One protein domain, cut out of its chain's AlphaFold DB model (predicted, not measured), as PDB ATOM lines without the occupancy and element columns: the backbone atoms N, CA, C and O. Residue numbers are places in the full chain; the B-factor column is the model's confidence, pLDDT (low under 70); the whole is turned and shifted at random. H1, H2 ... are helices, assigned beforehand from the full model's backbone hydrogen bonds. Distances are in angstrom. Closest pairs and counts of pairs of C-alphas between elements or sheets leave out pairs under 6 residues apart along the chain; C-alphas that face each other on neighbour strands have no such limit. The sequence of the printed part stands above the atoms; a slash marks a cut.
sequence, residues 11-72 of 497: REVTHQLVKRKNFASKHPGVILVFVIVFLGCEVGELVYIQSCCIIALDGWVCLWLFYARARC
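Overview. This is residues 11 to 72 of the 497 residues of an uncharacterized protein of Ophiocordyceps australis (UniProt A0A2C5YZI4). Two helices, H3 and the longer H4, make a narrow V that is joined near residues 42 to 46, their lines at 27 degrees, with H1 and the tiny H2 folded back at the far end of H3. The 62 printed residues hold four named helices, H1 to H4, and no named strand: all helix. The whole is loose, radius of gyration of the C-alphas 15.3 A, spanning 38 by 33 by 19 A.

Along the chain. H1, residues 11 to 19, begins at C-alpha 11 (-31.495, 37.197, -33.066). H2 is residues 23 to 26. H3, residues 28 to 42, is 21.2 A long. H4, residues 46 to 72, is 39.1 A long and ends at C-alpha 72 (-21.397, 3.235, -48.432).

Arrangement. H1 and H2 are close but not clearly touching, with the closest C-alphas, Leu 17 and Phe 23, 7.0 A apart. So are H2 and H3, at Ala 24 and Ile 31, 6.5 A. H3 and H4 are too, at Cys 41 and Ile 49, 7.5 A, with a shallow tilt of 27 degrees, opposite ways. H1 is apart from H3 and H4. Every O i to N i+4 pair is within hydrogen-bond range in H1 and H3, and 21 of 23 in H4; H2 is too short for one.

Size, cuts and confidence. The C-alphas farthest apart, Val 43 and Cys 72, are 42.3 A apart. The printed part has no cut, and the three links are tight. Residues 42 to 52 have pLDDT under 70.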
ATOM      1  N   ARG A  11     -30.613  36.878 -34.197       83.50
ATOM      2  CA  ARG A  11     -31.495  37.197 -33.066       83.50
ATOM      3  C   ARG A  11     -32.697  36.252 -32.961       83.50
ATOM      4  O   ARG A  11     -33.050  35.846 -31.859       83.50
ATOM      5  N   GLU A  12     -33.297  35.863 -34.084       86.50
ATOM      6  CA  GLU A  12     -34.412  34.905 -34.087       86.50
ATOM      7  C   GLU A  12     -33.939  33.491 -33.714       86.50
ATOM      8  O   GLU A  12     -34.577  32.813 -32.908       86.50
ATOM      9  N   VAL A  13     -32.774  33.062 -34.214       81.31
ATOM     10  CA  VAL A  13     -32.196  31.746 -33.890       81.31
ATOM     11  C   VAL A  13     -31.815  31.651 -32.411       81.31
ATOM     12  O   VAL A  13     -32.141  30.663 -31.752       81.31
ATOM     13  N   THR A  14     -31.187  32.688 -31.850       81.00
ATOM     14  CA  THR A  14     -30.881  32.726 -30.408       81.00
ATOM     15  C   THR A  14     -32.151  32.753 -29.561       81.00
ATOM     16  O   THR A  14     -32.238  32.027 -28.571       81.00
ATOM     17  N   HIS A  15     -33.181  33.493 -29.974       82.81
ATOM     18  CA  HIS A  15     -34.468  33.508 -29.278       82.81
ATOM     19  C   HIS A  15     -35.167  32.133 -29.301       82.81
ATOM     20  O   HIS A  15     -35.668  31.677 -28.271       82.81
ATOM     21  N   GLN A  16     -35.139  31.422 -30.433       81.75
ATOM     22  CA  GLN A  16     -35.668  30.056 -30.564       81.75
ATOM     23  C   GLN A  16     -34.918  29.051 -29.674       81.75
ATOM     24  O   GLN A  16     -35.545  28.188 -29.050       81.75
ATOM     25  N   LEU A  17     -33.590  29.183 -29.570       76.50
ATOM     26  CA  LEU A  17     -32.752  28.340 -28.711       76.50
ATOM     27  C   LEU A  17     -33.027  28.584 -27.222       76.50
ATOM     28  O   LEU A  17     -33.155  27.627 -26.459       76.50
ATOM     29  N   VAL A  18     -33.199  29.844 -26.813       81.50
ATOM     30  CA  VAL A  18     -33.504  30.219 -25.421       81.50
ATOM     31  C   VAL A  18     -34.920  29.793 -25.014       81.50
ATOM     32  O   VAL A  18     -35.152  29.403 -23.868       81.50
ATOM     33  N   LYS A  19     -35.882  29.806 -25.946       87.81
ATOM     34  CA  LYS A  19     -37.282  29.444 -25.663       87.81
ATOM     35  C   LYS A  19     -37.460  27.960 -25.318       87.81
ATOM     36  O   LYS A  19     -38.401  27.597 -24.609       87.81
ATOM     37  N   ARG A  20     -36.544  27.093 -25.760       87.12
ATOM     38  CA  ARG A  20     -36.519  25.678 -25.375       87.12
ATOM     39  C   ARG A  20     -35.833  25.518 -24.019       87.12
ATOM     40  O   ARG A  20     -34.648  25.201 -23.936       87.12
ATOM     41  N   LYS A  21     -36.613  25.681 -22.944       70.25
ATOM     42  CA  LYS A  21     -36.218  25.256 -21.590       70.25
ATOM     43  C   LYS A  21     -35.701  23.812 -21.694       70.25
ATOM     44  O   LYS A  21     -36.457  22.940 -22.111       70.25
ATOM     45  N   ASN A  22     -34.426  23.577 -21.372       87.88
ATOM     46  CA  ASN A  22     -33.695  22.293 -21.450       87.88
ATOM     47  C   ASN A  22     -32.913  21.977 -22.738       87.88
ATOM     48  O   ASN A  22     -32.322  20.903 -22.811       87.88
ATOM     49  N   PHE A  23     -32.832  22.860 -23.739       89.38
ATOM     50  CA  PHE A  23     -31.931  22.595 -24.875       89.38
ATOM     51  C   PHE A  23     -30.464  22.518 -24.420       89.38
ATOM     52  O   PHE A  23     -29.723  21.620 -24.813       89.38
ATOM     53  N   ALA A  24     -30.090  23.404 -23.496       85.50
ATOM     54  CA  ALA A  24     -28.754  23.480 -22.925       85.50
ATOM     55  C   ALA A  24     -28.308  22.219 -22.180       85.50
ATOM     56  O   ALA A  24     -27.176  21.771 -22.340       85.50
ATOM     57  N   SER A  25     -29.205  21.627 -21.392       88.88
ATOM     58  CA  SER A  25     -28.896  20.431 -20.609       88.88
ATOM     59  C   SER A  25     -28.854  19.166 -21.460       88.88
ATOM     60  O   SER A  25     -28.140  18.228 -21.117       88.88
ATOM     61  N   LYS A  26     -29.585  19.136 -22.580       92.69
ATOM     62  CA  LYS A  26     -29.592  17.997 -23.507       92.69
ATOM     63  C   LYS A  26     -28.418  18.012 -24.489       92.69
ATOM     64  O   LYS A  26     -28.032  16.953 -24.972       92.69
ATOM     65  N   HIS A  27     -27.838  19.183 -24.768       93.69
ATOM     66  CA  HIS A  27     -26.770  19.338 -25.761       93.69
ATOM     67  C   HIS A  27     -25.620  20.231 -25.261       93.69
ATOM     68  O   HIS A  27     -25.352  21.280 -25.857       93.69
ATOM     69  N   PRO A  28     -24.888  19.821 -24.205       89.38
ATOM     70  CA  PRO A  28     -23.799  20.626 -23.648       89.38
ATOM     71  C   PRO A  28     -22.681  20.890 -24.671       89.38
ATOM     72  O   PRO A  28     -22.100  21.971 -24.678       89.38
ATOM     73  N   GLY A  29     -22.432  19.951 -25.594       93.81
ATOM     74  CA  GLY A  29     -21.431  20.116 -26.653       93.81
ATOM     75  C   GLY A  29     -21.770  21.222 -27.657       93.81
ATOM     76  O   GLY A  29     -20.885  21.970 -28.060       93.81
ATOM     77  N   VAL A  30     -23.049  21.390 -28.014       92.12
ATOM     78  CA  VAL A  30     -23.483  22.448 -28.947       92.12
ATOM     79  C   VAL A  30     -23.327  23.822 -28.302       92.12
ATOM     80  O   VAL A  30     -22.892  24.765 -28.957       92.12
ATOM     81  N   ILE A  31     -23.617  23.925 -27.002       93.38
ATOM     82  CA  ILE A  31     -23.393  25.161 -26.250       93.38
ATOM     83  C   ILE A  31     -21.909  25.464 -26.110       93.38
ATOM     84  O   ILE A  31     -21.531  26.611 -26.301       93.38
ATOM     85  N   LEU A  32     -21.062  24.470 -25.837       92.19
ATOM     86  CA  LEU A  32     -19.620  24.686 -25.736       92.19
ATOM     87  C   LEU A  32     -19.036  25.224 -27.051       92.19
ATOM     88  O   LEU A  32     -18.290  26.197 -27.029       92.19
ATOM     89  N   VAL A  33     -19.421  24.649 -28.195       92.75
ATOM     90  CA  VAL A  33     -18.994  25.138 -29.519       92.75
ATOM     91  C   VAL A  33     -19.505  26.555 -29.768       92.75
ATOM     92  O   VAL A  33     -18.742  27.410 -30.206       92.75
ATOM     93  N   PHE A  34     -20.768  26.832 -29.441       90.88
ATOM     94  CA  PHE A  34     -21.333  28.173 -29.574       90.88
ATOM     95  C   PHE A  34     -20.583  29.185 -28.694       90.88
ATOM     96  O   PHE A  34     -20.218  30.256 -29.155       90.88
ATOM     97  N   VAL A  35     -20.270  28.828 -27.451       92.88
ATOM     98  CA  VAL A  35     -19.514  29.676 -26.523       92.88
ATOM     99  C   VAL A  35     -18.091  29.922 -27.024       92.88
ATOM    100  O   VAL A  35     -17.649  31.061 -26.996       92.88
ATOM    101  N   ILE A  36     -17.393  28.908 -27.541       89.06
ATOM    102  CA  ILE A  36     -16.040  29.072 -28.100       89.06
ATOM    103  C   ILE A  36     -16.061  29.986 -29.329       89.06
ATOM    104  O   ILE A  36     -15.205  30.855 -29.453       89.06
ATOM    105  N   VAL A  37     -17.042  29.828 -30.221       90.81
ATOM    106  CA  VAL A  37     -17.159  30.664 -31.425       90.81
ATOM    107  C   VAL A  37     -17.483  32.112 -31.058       90.81
ATOM    108  O   VAL A  37     -16.867  33.022 -31.601       90.81
ATOM    109  N   PHE A  38     -18.407  32.340 -30.122       84.94
ATOM    110  CA  PHE A  38     -18.834  33.693 -29.764       84.94
ATOM    111  C   PHE A  38     -17.852  34.406 -28.825       84.94
ATOM    112  O   PHE A  38     -17.526  35.558 -29.087       84.94
ATOM    113  N   LEU A  39     -17.306  33.733 -27.805       85.62
ATOM    114  CA  LEU A  39     -16.253  34.312 -26.955       85.62
ATOM    115  C   LEU A  39     -14.930  34.464 -27.714       85.62
ATOM    116  O   LEU A  39     -14.200  35.422 -27.485       85.62
ATOM    117  N   GLY A  40     -14.636  33.561 -28.653       83.88
ATOM    118  CA  GLY A  40     -13.492  33.694 -29.554       83.88
ATOM    119  C   GLY A  40     -13.632  34.858 -30.540       83.88
ATOM    120  O   GLY A  40     -12.621  35.422 -30.945       83.88
ATOM    121  N   CYS A  41     -14.862  35.259 -30.888       74.31
ATOM    122  CA  CYS A  41     -15.120  36.416 -31.753       74.31
ATOM    123  C   CYS A  41     -14.933  37.773 -31.059       74.31
ATOM    124  O   CYS A  41     -14.712  38.760 -31.755       74.31
ATOM    125  N   GLU A  42     -15.012  37.854 -29.728       66.06
ATOM    126  CA  GLU A  42     -14.909  39.138 -29.017       66.06
ATOM    127  C   GLU A  42     -13.462  39.575 -28.734       66.06
ATOM    128  O   GLU A  42     -13.238  40.745 -28.434       66.06
ATOM    129  N   VAL A  43     -12.470  38.679 -28.849       64.75
ATOM    130  CA  VAL A  43     -11.121  38.932 -28.298       64.75
ATOM    131  C   VAL A  43     -10.023  39.180 -29.346       64.75
ATOM    132  O   VAL A  43      -8.936  39.610 -28.978       64.75
ATOM    133  N   GLY A  44     -10.247  39.030 -30.655       47.69
ATOM    134  CA  GLY A  44      -9.165  39.358 -31.592       47.69
ATOM    135  C   GLY A  44      -9.511  39.279 -33.068       47.69
ATOM    136  O   GLY A  44      -9.978  38.254 -33.546       47.69
ATOM    137  N   GLU A  45      -9.246  40.389 -33.759       50.56
ATOM    138  CA  GLU A  45      -9.088  40.557 -35.208       50.56
ATOM    139  C   GLU A  45      -9.869  39.590 -36.118       50.56
ATOM    140  O   GLU A  45      -9.463  38.466 -36.420       50.56
ATOM    141  N   LEU A  46     -10.954  40.133 -36.678       55.59
ATOM    142  CA  LEU A  46     -11.882  39.559 -37.662       55.59
ATOM    143  C   LEU A  46     -11.235  38.764 -38.827       55.59
ATOM    144  O   LEU A  46     -11.910  37.977 -39.488       55.59
ATOM    145  N   VAL A  47      -9.943  38.964 -39.098       55.22
ATOM    146  CA  VAL A  47      -9.200  38.373 -40.222       55.22
ATOM    147  C   VAL A  47      -8.746  36.934 -39.935       55.22
ATOM    148  O   VAL A  47      -8.723  36.099 -40.846       55.22
ATOM    149  N   TYR A  48      -8.453  36.591 -38.675       58.31
ATOM    150  CA  TYR A  48      -8.017  35.234 -38.323       58.31
ATOM    151  C   TYR A  48      -9.193  34.245 -38.325       58.31
ATOM    152  O   TYR A  48      -9.069  33.104 -38.770       58.31
ATOM    153  N   ILE A  49     -10.380  34.714 -37.934       60.03
ATOM    154  CA  ILE A  49     -11.590  33.891 -37.823       60.03
ATOM    155  C   ILE A  49     -12.113  33.479 -39.198       60.03
ATOM    156  O   ILE A  49     -12.483  32.323 -39.376       60.03
ATOM    157  N   GLN A  50     -12.076  34.359 -40.205       62.00
ATOM    158  CA  GLN A  50     -12.497  33.977 -41.556       62.00
ATOM    159  C   GLN A  50     -11.610  32.855 -42.123       62.00
ATOM    160  O   GLN A  50     -12.126  31.901 -42.705       62.00
ATOM    161  N   SER A  51     -10.298  32.916 -41.881       65.56
ATOM    162  CA  SER A  51      -9.357  31.881 -42.324       65.56
ATOM    163  C   SER A  51      -9.524  30.574 -41.537       65.56
ATOM    164  O   SER A  51      -9.569  29.497 -42.132       65.56
ATOM    165  N   CYS A  52      -9.705  30.642 -40.214       66.12
ATOM    166  CA  CYS A  52      -9.938  29.457 -39.385       66.12
ATOM    167  C   CYS A  52     -11.298  28.797 -39.648       66.12
ATOM    168  O   CYS A  52     -11.384  27.572 -39.639       66.12
ATOM    169  N   CYS A  53     -12.349  29.572 -39.920       73.31
ATOM    170  CA  CYS A  53     -13.665  29.036 -40.259       73.31
ATOM    171  C   CYS A  53     -13.663  28.344 -41.623       73.31
ATOM    172  O   CYS A  53     -14.279  27.292 -41.740       73.31
ATOM    173  N   ILE A  54     -12.953  28.874 -42.625       75.25
ATOM    174  CA  ILE A  54     -12.826  28.210 -43.932       75.25
ATOM    175  C   ILE A  54     -12.070  26.885 -43.777       75.25
ATOM    176  O   ILE A  54     -12.581  25.850 -44.187       75.25
ATOM    177  N   ILE A  55     -10.931  26.877 -43.074       75.44
ATOM    178  CA  ILE A  55     -10.147  25.650 -42.844       75.44
ATOM    179  C   ILE A  55     -10.942  24.615 -42.028       75.44
ATOM    180  O   ILE A  55     -10.894  23.419 -42.317       75.44
ATOM    181  N   ALA A  56     -11.702  25.054 -41.021       78.25
ATOM    182  CA  ALA A  56     -12.534  24.164 -40.217       78.25
ATOM    183  C   ALA A  56     -13.727  23.608 -41.009       78.25
ATOM    184  O   ALA A  56     -14.033  22.424 -40.878       78.25
ATOM    185  N   LEU A  57     -14.380  24.424 -41.843       84.94
ATOM    186  CA  LEU A  57     -15.480  23.982 -42.704       84.94
ATOM    187  C   LEU A  57     -14.987  23.024 -43.790       84.94
ATOM    188  O   LEU A  57     -15.608  21.982 -43.987       84.94
ATOM    189  N   ASP A  58     -13.842  23.306 -44.412       82.00
ATOM    190  CA  ASP A  58     -13.222  22.417 -45.397       82.00
ATOM    191  C   ASP A  58     -12.826  21.081 -44.758       82.00
ATOM    192  O   ASP A  58     -13.115  20.012 -45.304       82.00
ATOM    193  N   GLY A  59     -12.259  21.116 -43.547       88.00
ATOM    194  CA  GLY A  59     -11.962  19.916 -42.768       88.00
ATOM    195  C   GLY A  59     -13.217  19.108 -42.421       88.00
ATOM    196  O   GLY A  59     -13.208  17.879 -42.513       88.00
ATOM    197  N   TRP A  60     -14.320  19.776 -42.074       89.94
ATOM    198  CA  TRP A  60     -15.575  19.116 -41.711       89.94
ATOM    199  C   TRP A  60     -16.294  18.512 -42.920       89.94
ATOM    200  O   TRP A  60     -16.801  17.394 -42.833       89.94
ATOM    201  N   VAL A  61     -16.275  19.194 -44.070       87.69
ATOM    202  CA  VAL A  61     -16.793  18.664 -45.340       87.69
ATOM    203  C   VAL A  61     -15.969  17.457 -45.788       87.69
ATOM    204  O   VAL A  61     -16.544  16.430 -46.150       87.69
ATOM    205  N   CYS A  62     -14.638  17.518 -45.688       80.88
ATOM    206  CA  CYS A  62     -13.769  16.381 -45.999       80.88
ATOM    207  C   CYS A  62     -14.032  15.188 -45.071       80.88
ATOM    208  O   CYS A  62     -14.144  14.053 -45.540       80.88
ATOM    209  N   LEU A  63     -14.190  15.434 -43.767       87.00
ATOM    210  CA  LEU A  63     -14.501  14.394 -42.786       87.00
ATOM    211  C   LEU A  63     -15.879  13.767 -43.039       87.00
ATOM    212  O   LEU A  63     -16.029  12.548 -42.964       87.00
ATOM    213  N   TRP A  64     -16.876  14.582 -43.387       92.31
ATOM    214  CA  TRP A  64     -18.222  14.113 -43.705       92.31
ATOM    215  C   TRP A  64     -18.256  13.286 -44.994       92.31
ATOM    216  O   TRP A  64     -18.863  12.216 -45.016       92.31
ATOM    217  N   LEU A  65     -17.549  13.714 -46.045       86.81
ATOM    218  CA  LEU A  65     -17.412  12.948 -47.288       86.81
ATOM    219  C   LEU A  65     -16.677  11.621 -47.062       86.81
ATOM    220  O   LEU A  65     -17.080  10.590 -47.605       86.81
ATOM    221  N   PHE A  66     -15.636  11.621 -46.225       88.31
ATOM    222  CA  PHE A  66     -14.928  10.399 -45.850       88.31
ATOM    223  C   PHE A  66     -15.840   9.439 -45.077       88.31
ATOM    224  O   PHE A  66     -15.895   8.248 -45.388       88.31
ATOM    225  N   TYR A  67     -16.626   9.961 -44.134       87.25
ATOM    226  CA  TYR A  67     -17.610   9.189 -43.378       87.25
ATOM    227  C   TYR A  67     -18.723   8.619 -44.274       87.25
ATOM    228  O   TYR A  67     -19.053   7.437 -44.174       87.25
ATOM    229  N   ALA A  68     -19.262   9.414 -45.202       85.44
ATOM    230  CA  ALA A  68     -20.279   8.971 -46.156       85.44
ATOM    231  C   ALA A  68     -19.752   7.860 -47.081       85.44
ATOM    232  O   ALA A  68     -20.443   6.867 -47.322       85.44
ATOM    233  N   ARG A  69     -18.501   7.984 -47.544       87.44
ATOM    234  CA  ARG A  69     -17.830   6.955 -48.347       87.44
ATOM    235  C   ARG A  69     -17.593   5.671 -47.552       87.44
ATOM    236  O   ARG A  69     -17.873   4.591 -48.067       87.44
ATOM    237  N   ALA A  70     -17.128   5.783 -46.308       84.12
ATOM    238  CA  ALA A  70     -16.922   4.638 -45.424       84.12
ATOM    239  C   ALA A  70     -18.240   3.902 -45.134       84.12
ATOM    240  O   ALA A  70     -18.281   2.673 -45.162       84.12
ATOM    241  N   ARG A  71     -19.339   4.643 -44.947       83.75
ATOM    242  CA  ARG A  71     -20.676   4.073 -44.750       83.75
ATOM    243  C   ARG A  71     -21.182   3.334 -45.990       83.75
ATOM    244  O   ARG A  71     -21.623   2.198 -45.867       83.75
ATOM    245  N   CYS A  72     -21.026   3.913 -47.183       76.75
ATOM    246  CA  CYS A  72     -21.397   3.235 -48.432       76.75
ATOM    247  C   CYS A  72     -20.594   1.942 -48.651       76.75
ATOM    248  O   CYS A  72     -21.143   0.934 -49.096       76.75
TER     249      CYS A  72